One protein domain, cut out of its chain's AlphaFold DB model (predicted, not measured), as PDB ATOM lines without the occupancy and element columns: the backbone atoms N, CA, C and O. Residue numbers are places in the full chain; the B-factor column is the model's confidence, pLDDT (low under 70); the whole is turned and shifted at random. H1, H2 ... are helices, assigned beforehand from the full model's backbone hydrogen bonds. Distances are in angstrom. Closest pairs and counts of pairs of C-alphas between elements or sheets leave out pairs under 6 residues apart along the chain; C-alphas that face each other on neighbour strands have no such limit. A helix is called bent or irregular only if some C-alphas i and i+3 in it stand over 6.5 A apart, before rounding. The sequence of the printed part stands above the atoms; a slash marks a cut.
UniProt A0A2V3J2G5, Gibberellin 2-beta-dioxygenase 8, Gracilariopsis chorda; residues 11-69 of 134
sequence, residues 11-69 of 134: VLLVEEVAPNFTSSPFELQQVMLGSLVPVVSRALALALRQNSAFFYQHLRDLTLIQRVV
ATOM      1  N   VAL A  11     100.608  84.193  76.256       89.00
ATOM      2  CA  VAL A  11      99.171  84.406  76.461       89.00
ATOM      3  C   VAL A  11      98.553  84.775  75.117       89.00
ATOM      4  O   VAL A  11      98.920  85.792  74.531       89.00
ATOM      5  N   LEU A  12      97.641  83.939  74.621       86.00
ATOM      6  CA  LEU A  12      96.982  84.100  73.324       86.00
ATOM      7  C   LEU A  12      95.464  84.198  73.488       86.00
ATOM      8  O   LEU A  12      94.917  83.898  74.551       86.00
ATOM      9  N   LEU A  13      94.799  84.657  72.428       86.81
ATOM     10  CA  LEU A  13      93.341  84.714  72.370       86.81
ATOM     11  C   LEU A  13      92.759  83.297  72.421       86.81
ATOM     12  O   LEU A  13      93.314  82.363  71.848       86.81
ATOM     13  N   VAL A  14      91.623  83.159  73.099       85.75
ATOM     14  CA  VAL A  14      90.886  81.894  73.144       85.75
ATOM     15  C   VAL A  14      90.216  81.616  71.795       85.75
ATOM     16  O   VAL A  14      89.829  82.547  71.081       85.75
ATOM     17  N   GLU A  15      90.072  80.335  71.455       87.88
ATOM     18  CA  GLU A  15      89.550  79.874  70.159       87.88
ATOM     19  C   GLU A  15      88.133  80.383  69.870       87.88
ATOM     20  O   GLU A  15      87.789  80.638  68.720       87.88
ATOM     21  N   GLU A  16      87.319  80.611  70.903       92.62
ATOM     22  CA  GLU A  16      85.969  81.159  70.751       92.62
ATOM     23  C   GLU A  16      85.970  82.597  70.209       92.62
ATOM     24  O   GLU A  16      85.023  83.006  69.538       92.62
ATOM     25  N   VAL A  17      87.016  83.374  70.511       92.56
ATOM     26  CA  VAL A  17      87.150  84.777  70.086       92.56
ATOM     27  C   VAL A  17      87.848  84.873  68.733       92.56
ATOM     28  O   VAL A  17      87.482  85.714  67.912       92.56
ATOM     29  N   ALA A  18      88.856  84.033  68.501       89.75
ATOM     30  CA  ALA A  18      89.655  84.054  67.283       89.75
ATOM     31  C   ALA A  18      90.003  82.620  66.841       89.75
ATOM     32  O   ALA A  18      91.102  82.140  67.131       89.75
ATOM     33  N   PRO A  19      89.083  81.938  66.134       90.44
ATOM     34  CA  PRO A  19      89.291  80.561  65.697       90.44
ATOM     35  C   PRO A  19      90.568  80.408  64.860       90.44
ATOM     36  O   PRO A  19      90.778  81.154  63.901       90.44
ATOM     37  N   ASN A  20      91.405  79.425  65.197       87.69
ATOM     38  CA  ASN A  20      92.705  79.111  64.581       87.69
ATOM     39  C   ASN A  20      93.783  80.201  64.706       87.69
ATOM     40  O   ASN A  20      94.873  80.075  64.130       87.69
ATOM     41  N   PHE A  21      93.521  81.280  65.448       87.50
ATOM     42  CA  PHE A  21      94.531  82.313  65.653       87.50
ATOM     43  C   PHE A  21      95.677  81.803  66.517       87.50
ATOM     44  O   PHE A  21      96.800  82.239  66.323       87.50
ATOM     45  N   THR A  22      95.437  80.887  67.455       85.69
ATOM     46  CA  THR A  22      96.516  80.358  68.298       85.69
ATOM     47  C   THR A  22      97.434  79.416  67.523       85.69
ATOM     48  O   THR A  22      98.652  79.503  67.667       85.69
ATOM     49  N   SER A  23      96.889  78.541  66.674       89.31
ATOM     50  CA  SER A  23      97.689  77.567  65.918       89.31
ATOM     51  C   SER A  23      98.579  78.230  64.863       89.31
ATOM     52  O   SER A  23      99.748  77.871  64.736       89.31
ATOM     53  N   SER A  24      98.068  79.247  64.163       90.94
ATOM     54  CA  SER A  24      98.737  79.833  62.993       90.94
ATOM     55  C   SER A  24     100.116  80.475  63.296       90.94
ATOM     56  O   SER A  24     101.077  80.193  62.578       90.94
ATOM     57  N   PRO A  25     100.301  81.293  64.357       90.56
ATOM     58  CA  PRO A  25     101.604  81.812  64.768       90.56
ATOM     59  C   PRO A  25     102.591  80.707  65.139       90.56
ATOM     60  O   PRO A  25     103.751  80.782  64.743       90.56
ATOM     61  N   PHE A  26     102.153  79.670  65.859       91.69
ATOM     62  CA  PHE A  26     103.037  78.559  66.219       91.69
ATOM     63  C   PHE A  26     103.449  77.738  64.996       91.69
ATOM     64  O   PHE A  26     104.620  77.383  64.882       91.69
ATOM     65  N   GLU A  27     102.537  77.483  64.059       93.69
ATOM     66  CA  GLU A  27     102.869  76.837  62.785       93.69
ATOM     67  C   GLU A  27     103.886  77.661  61.994       93.69
ATOM     68  O   GLU A  27     104.904  77.120  61.554       93.69
ATOM     69  N   LEU A  28     103.681  78.979  61.893       92.69
ATOM     70  CA  LEU A  28     104.645  79.868  61.250       92.69
ATOM     71  C   LEU A  28     106.007  79.796  61.950       92.69
ATOM     72  O   LEU A  28     107.020  79.630  61.278       92.69
ATOM     73  N   GLN A  29     106.061  79.849  63.284       92.88
ATOM     74  CA  GLN A  29     107.318  79.706  64.027       92.88
ATOM     75  C   GLN A  29     108.034  78.397  63.687       92.88
ATOM     76  O   GLN A  29     109.233  78.422  63.416       92.88
ATOM     77  N   GLN A  30     107.317  77.272  63.645       93.44
ATOM     78  CA  GLN A  30     107.903  75.976  63.292       93.44
ATOM     79  C   GLN A  30     108.458  75.971  61.863       93.44
ATOM     80  O   GLN A  30     109.595  75.542  61.648       93.44
ATOM     81  N   VAL A  31     107.710  76.504  60.892       93.75
ATOM     82  CA  VAL A  31     108.172  76.626  59.499       93.75
ATOM     83  C   VAL A  31     109.427  77.493  59.417       93.75
ATOM     84  O   VAL A  31     110.397  77.118  58.752       93.75
ATOM     85  N   MET A  32     109.444  78.624  60.120       93.00
ATOM     86  CA  MET A  32     110.567  79.559  60.125       93.00
ATOM     87  C   MET A  32     111.819  78.943  60.743       93.00
ATOM     88  O   MET A  32     112.901  79.050  60.161       93.00
ATOM     89  N   LEU A  33     111.669  78.257  61.876       92.12
ATOM     90  CA  LEU A  33     112.754  77.566  62.571       92.12
ATOM     91  C   LEU A  33     113.310  76.386  61.769       92.12
ATOM     92  O   LEU A  33     114.521  76.170  61.768       92.12
ATOM     93  N   GLY A  34     112.449  75.644  61.071       92.69
ATOM     94  CA  GLY A  34     112.855  74.497  60.258       92.69
ATOM     95  C   GLY A  34     113.433  74.868  58.891       92.69
ATOM     96  O   GLY A  34     114.284  74.144  58.378       92.69
ATOM     97  N   SER A  35     112.995  75.987  58.305       92.31
ATOM     98  CA  SER A  35     113.273  76.304  56.894       92.31
ATOM     99  C   SER A  35     114.134  77.554  56.720       92.31
ATOM    100  O   SER A  35     115.209  77.483  56.123       92.31
ATOM    101  N   LEU A  36     113.700  78.706  57.240       92.38
ATOM    102  CA  LEU A  36     114.377  79.978  56.969       92.38
ATOM    103  C   LEU A  36     115.609  80.176  57.855       92.38
ATOM    104  O   LEU A  36     116.679  80.530  57.356       92.38
ATOM    105  N   VAL A  37     115.474  79.944  59.163       92.81
ATOM    106  CA  VAL A  37     116.544  80.200  60.138       92.81
ATOM    107  C   VAL A  37     117.834  79.449  59.788       92.81
ATOM    108  O   VAL A  37     118.885  80.096  59.788       92.81
ATOM    109  N   PRO A  38     117.820  78.153  59.415       93.06
ATOM    110  CA  PRO A  38     119.042  77.445  59.034       93.06
ATOM    111  C   PRO A  38     119.711  78.041  57.790       93.06
ATOM    112  O   PRO A  38     120.936  78.180  57.754       93.06
ATOM    113  N   VAL A  39     118.915  78.432  56.788       94.25
ATOM    114  CA  VAL A  39     119.406  79.000  55.522       94.25
ATOM    115  C   VAL A  39     120.058  80.360  55.755       94.25
ATOM    116  O   VAL A  39     121.207  80.562  55.357       94.25
ATOM    117  N   VAL A  40     119.364  81.268  56.446       94.56
ATOM    118  CA  VAL A  40     119.880  82.612  56.746       94.56
ATOM    119  C   VAL A  40     121.116  82.518  57.635       94.56
ATOM    120  O   VAL A  40     122.140  83.121  57.328       94.56
ATOM    121  N   SER A  41     121.082  81.689  58.680       94.06
ATOM    122  CA  SER A  41     122.222  81.519  59.591       94.06
ATOM    123  C   SER A  41     123.457  80.994  58.865       94.06
ATOM    124  O   SER A  41     124.560  81.511  59.049       94.06
ATOM    125  N   ARG A  42     123.288  80.009  57.975       95.44
ATOM    126  CA  ARG A  42     124.380  79.529  57.124       95.44
ATOM    127  C   ARG A  42     124.924  80.641  56.225       95.44
ATOM    128  O   ARG A  42     126.140  80.773  56.110       95.44
ATOM    129  N   ALA A  43     124.049  81.418  55.587       95.25
ATOM    130  CA  ALA A  43     124.457  82.512  54.709       95.25
ATOM    131  C   ALA A  43     125.266  83.577  55.469       95.25
ATOM    132  O   ALA A  43     126.333  83.976  55.001       95.25
ATOM    133  N   LEU A  44     124.822  83.964  56.668       94.81
ATOM    134  CA  LEU A  44     125.535  84.907  57.533       94.81
ATOM    135  C   LEU A  44     126.907  84.372  57.957       94.81
ATOM    136  O   LEU A  44     127.894  85.104  57.908       94.81
ATOM    137  N   ALA A  45     127.000  83.090  58.321       95.38
ATOM    138  CA  ALA A  45     128.279  82.485  58.690       95.38
ATOM    139  C   ALA A  45     129.278  82.526  57.523       95.38
ATOM    140  O   ALA A  45     130.434  82.916  57.699       95.38
ATOM    141  N   LEU A  46     128.819  82.180  56.319       96.25
ATOM    142  CA  LEU A  46     129.644  82.223  55.112       96.25
ATOM    143  C   LEU A  46     130.051  83.655  54.741       96.25
ATOM    144  O   LEU A  46     131.205  83.873  54.370       96.25
ATOM    145  N   ALA A  47     129.152  84.634  54.884       93.94
ATOM    146  CA  ALA A  47     129.451  86.047  54.640       93.94
ATOM    147  C   ALA A  47     130.565  86.571  55.566       93.94
ATOM    148  O   ALA A  47     131.434  87.324  55.126       93.94
ATOM    149  N   LEU A  48     130.601  86.097  56.814       94.44
ATOM    150  CA  LEU A  48     131.655  86.390  57.792       94.44
ATOM    151  C   LEU A  48     132.918  85.526  57.623       94.44
ATOM    152  O   LEU A  48     133.817  85.583  58.463       94.44
ATOM    153  N   ARG A  49     133.004  84.718  56.555       95.81
ATOM    154  CA  ARG A  49     134.101  83.766  56.290       95.81
ATOM    155  C   ARG A  49     134.317  82.759  57.426       95.81
ATOM    156  O   ARG A  49     135.435  82.303  57.656       95.81
ATOM    157  N   GLN A  50     133.242  82.407  58.121       95.94
ATOM    158  CA  GLN A  50     133.228  81.385  59.159       95.94
ATOM    159  C   GLN A  50     132.800  80.028  58.591       95.94
ATOM    160  O   GLN A  50     132.341  79.901  57.453       95.94
ATOM    161  N   ASN A  51     132.928  78.986  59.413       96.69
ATOM    162  CA  ASN A  51     132.348  77.681  59.114       96.69
ATOM    163  C   ASN A  51     130.822  77.804  58.915       96.69
ATOM    164  O   ASN A  51     130.157  78.475  59.696       96.69
ATOM    165  N   SER A  52     130.236  77.115  57.930       95.81
ATOM    166  CA  SER A  52     128.791  77.197  57.639       95.81
ATOM    167  C   SER A  52     127.872  76.815  58.808       95.81
ATOM    168  O   SER A  52     126.706  77.194  58.804       95.81
ATOM    169  N   ALA A  53     128.374  76.055  59.783       94.25
ATOM    170  CA  ALA A  53     127.653  75.653  60.989       94.25
ATOM    171  C   ALA A  53     127.946  76.553  62.207       94.25
ATOM    172  O   ALA A  53     127.484  76.251  63.304       94.25
ATOM    173  N   PHE A  54     128.702  77.646  62.037       93.75
ATOM    174  CA  PHE A  54     129.174  78.507  63.128       93.75
ATOM    175  C   PHE A  54     128.045  78.957  64.067       93.75
ATOM    176  O   PHE A  54     128.162  78.835  65.283       93.75
ATOM    177  N   PHE A  55     126.911  79.394  63.514       91.56
ATOM    178  CA  PHE A  55     125.784  79.872  64.319       91.56
ATOM    179  C   PHE A  55     124.925  78.765  64.941       91.56
ATOM    180  O   PHE A  55     124.161  79.053  65.856       91.56
ATOM    181  N   TYR A  56     125.050  77.501  64.524       87.75
ATOM    182  CA  TYR A  56     124.139  76.439  64.975       87.75
ATOM    183  C   TYR A  56     124.169  76.230  66.489       87.75
ATOM    184  O   TYR A  56     123.129  76.011  67.101       87.75
ATOM    185  N   GLN A  57     125.345  76.328  67.110       83.75
ATOM    186  CA  GLN A  57     125.468  76.197  68.563       83.75
ATOM    187  C   GLN A  57     124.829  77.370  69.321       83.75
ATOM    188  O   GLN A  57     124.334  77.176  70.426       83.75
ATOM    189  N   HIS A  58     124.809  78.559  68.717       84.12
ATOM    190  CA  HIS A  58     124.280  79.786  69.316       84.12
ATOM    191  C   HIS A  58     122.759  79.913  69.163       84.12
ATOM    192  O   HIS A  58     122.151  80.764  69.801       84.12
ATOM    193  N   LEU A  59     122.149  79.061  68.335       83.62
ATOM    194  CA  LEU A  59     120.720  79.073  68.029       83.62
ATOM    195  C   LEU A  59     119.957  77.886  68.636       83.62
ATOM    196  O   LEU A  59     118.783  77.713  68.344       83.62
ATOM    197  N   ARG A  60     120.583  77.050  69.475       79.38
ATOM    198  CA  ARG A  60     119.882  75.905  70.092       79.38
ATOM    199  C   ARG A  60     118.772  76.330  71.053       79.38
ATOM    200  O   ARG A  60     117.703  75.738  71.023       79.38
ATOM    201  N   ASP A  61     119.022  77.381  71.831       77.94
ATOM    202  CA  ASP A  61     118.096  77.920  72.833       77.94
ATOM    203  C   ASP A  61     117.711  79.366  72.480       77.94
ATOM    204  O   ASP A  61     117.828  80.291  73.287       77.94
ATOM    205  N   LEU A  62     117.325  79.591  71.221       81.81
ATOM    206  CA  LEU A  62     116.982  80.928  70.747       81.81
ATOM    207  C   LEU A  62     115.700  81.440  71.421       81.81
ATOM    208  O   LEU A  62     114.693  80.742  71.517       81.81
ATOM    209  N   THR A  63     115.726  82.702  71.843       86.75
ATOM    210  CA  THR A  63     114.506  83.416  72.230       86.75
ATOM    211  C   THR A  63     113.841  83.940  70.964       86.75
ATOM    212  O   THR A  63     114.383  84.825  70.302       86.75
ATOM    213  N   LEU A  64     112.680  83.384  70.614       88.88
ATOM    214  CA  LEU A  64     111.885  83.841  69.479       88.88
ATOM    215  C   LEU A  64     110.833  84.836  69.962       88.88
ATOM    216  O   LEU A  64     110.029  84.525  70.836       88.88
ATOM    217  N   ILE A  65     110.811  86.018  69.348       91.25
ATOM    218  CA  ILE A  65     109.745  87.001  69.532       91.25
ATOM    219  C   ILE A  65     109.040  87.168  68.190       91.25
ATOM    220  O   ILE A  65     109.668  87.525  67.196       91.25
ATOM    221  N   GLN A  66     107.731  86.926  68.168       92.88
ATOM    222  CA  GLN A  66     106.884  87.167  67.005       92.88
ATOM    223  C   GLN A  66     105.921  88.308  67.307       92.88
ATOM    224  O   GLN A  66     105.278  88.335  68.356       92.88
ATOM    225  N   ARG A  67     105.800  89.242  66.364       93.50
ATOM    226  CA  ARG A  67     104.853  90.355  66.435       93.50
ATOM    227  C   ARG A  67     103.886  90.235  65.267       93.50
ATOM    228  O   ARG A  67     104.312  90.255  64.119       93.50
ATOM    229  N   VAL A  68     102.599  90.116  65.572       92.44
ATOM    230  CA  VAL A  68     101.525  90.254  64.584       92.44
ATOM    231  C   VAL A  68     101.010  91.678  64.714       92.44
ATOM    232  O   VAL A  68     100.546  92.066  65.786       92.44
ATOM    233  N   VAL A  69     101.180  92.480  63.666       93.56
ATOM    234  CA  VAL A  69     100.936  93.924  63.726       93.56
ATOM    235  C   VAL A  69      99.936  94.314  62.652       93.56
ATOM    236  O   VAL A  69     100.134  94.013  61.482       93.56
TER     237      VAL A  69
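This is residues 11 to 69 of the 134 residues of the protein "Gibberellin 2-beta-dioxygenase 8" of Gracilariopsis chorda (UniProt A0A2V3J2G5). One long helix, H1, bent partway along, makes the backbone of a thin rod, with a loop of residues 11 to 22 before it at one end. Past the other end of H1 the printed part folds back through the short helix H2, and residues 60 to 69 then run back toward the end where H1 begins. The printed part has 59 residues with two named helices, H1 then H2, and no named strand; the class is all helix, though under half of the residues, 29 of 59, are in named elements. It is only just loose, close to extended, with a radius of gyration of the C-alphas of 15.3 A and spans of 50 by 19 by 17 A.

Residues 11 to 22 hold no named element; C-alpha 11 is at (99.171, 84.406, 76.461). H1, residues 23 to 47, was assigned as one helix by its hydrogen bonds, but is bent: C-alphas 34 and 37 are 6.8 A apart. Its arm H1a, residues 23 to 34, begins with C-alpha 23 at (97.689, 77.567, 65.918) and is 16.5 A long from first to last C-alpha. Its arm H1b, residues 37 to 47, is 15.2 A long. H2, residues 56 to 59, ends with C-alpha 59 at (120.720, 79.073, 68.029).

H1a and H1b stand at a shallow tilt of 34 degrees, only just short of steep. H1b and H2 are close but not clearly touching; their closest C-alphas, those of Ser 41 and Tyr 56, are 7.6 A apart. H1a and H2 are apart. Every O i to N i+4 pair is within hydrogen-bond range in H1a and H1b; H2 is too short for such a pair.

The two C-alphas farthest apart, those of Glu 16 and Arg 49, are 50.3 A apart. The printed part has no cut, and the link from H1 to H2 is short. The mean pLDDT of the printed part is 91.0, and no printed residue is under 70.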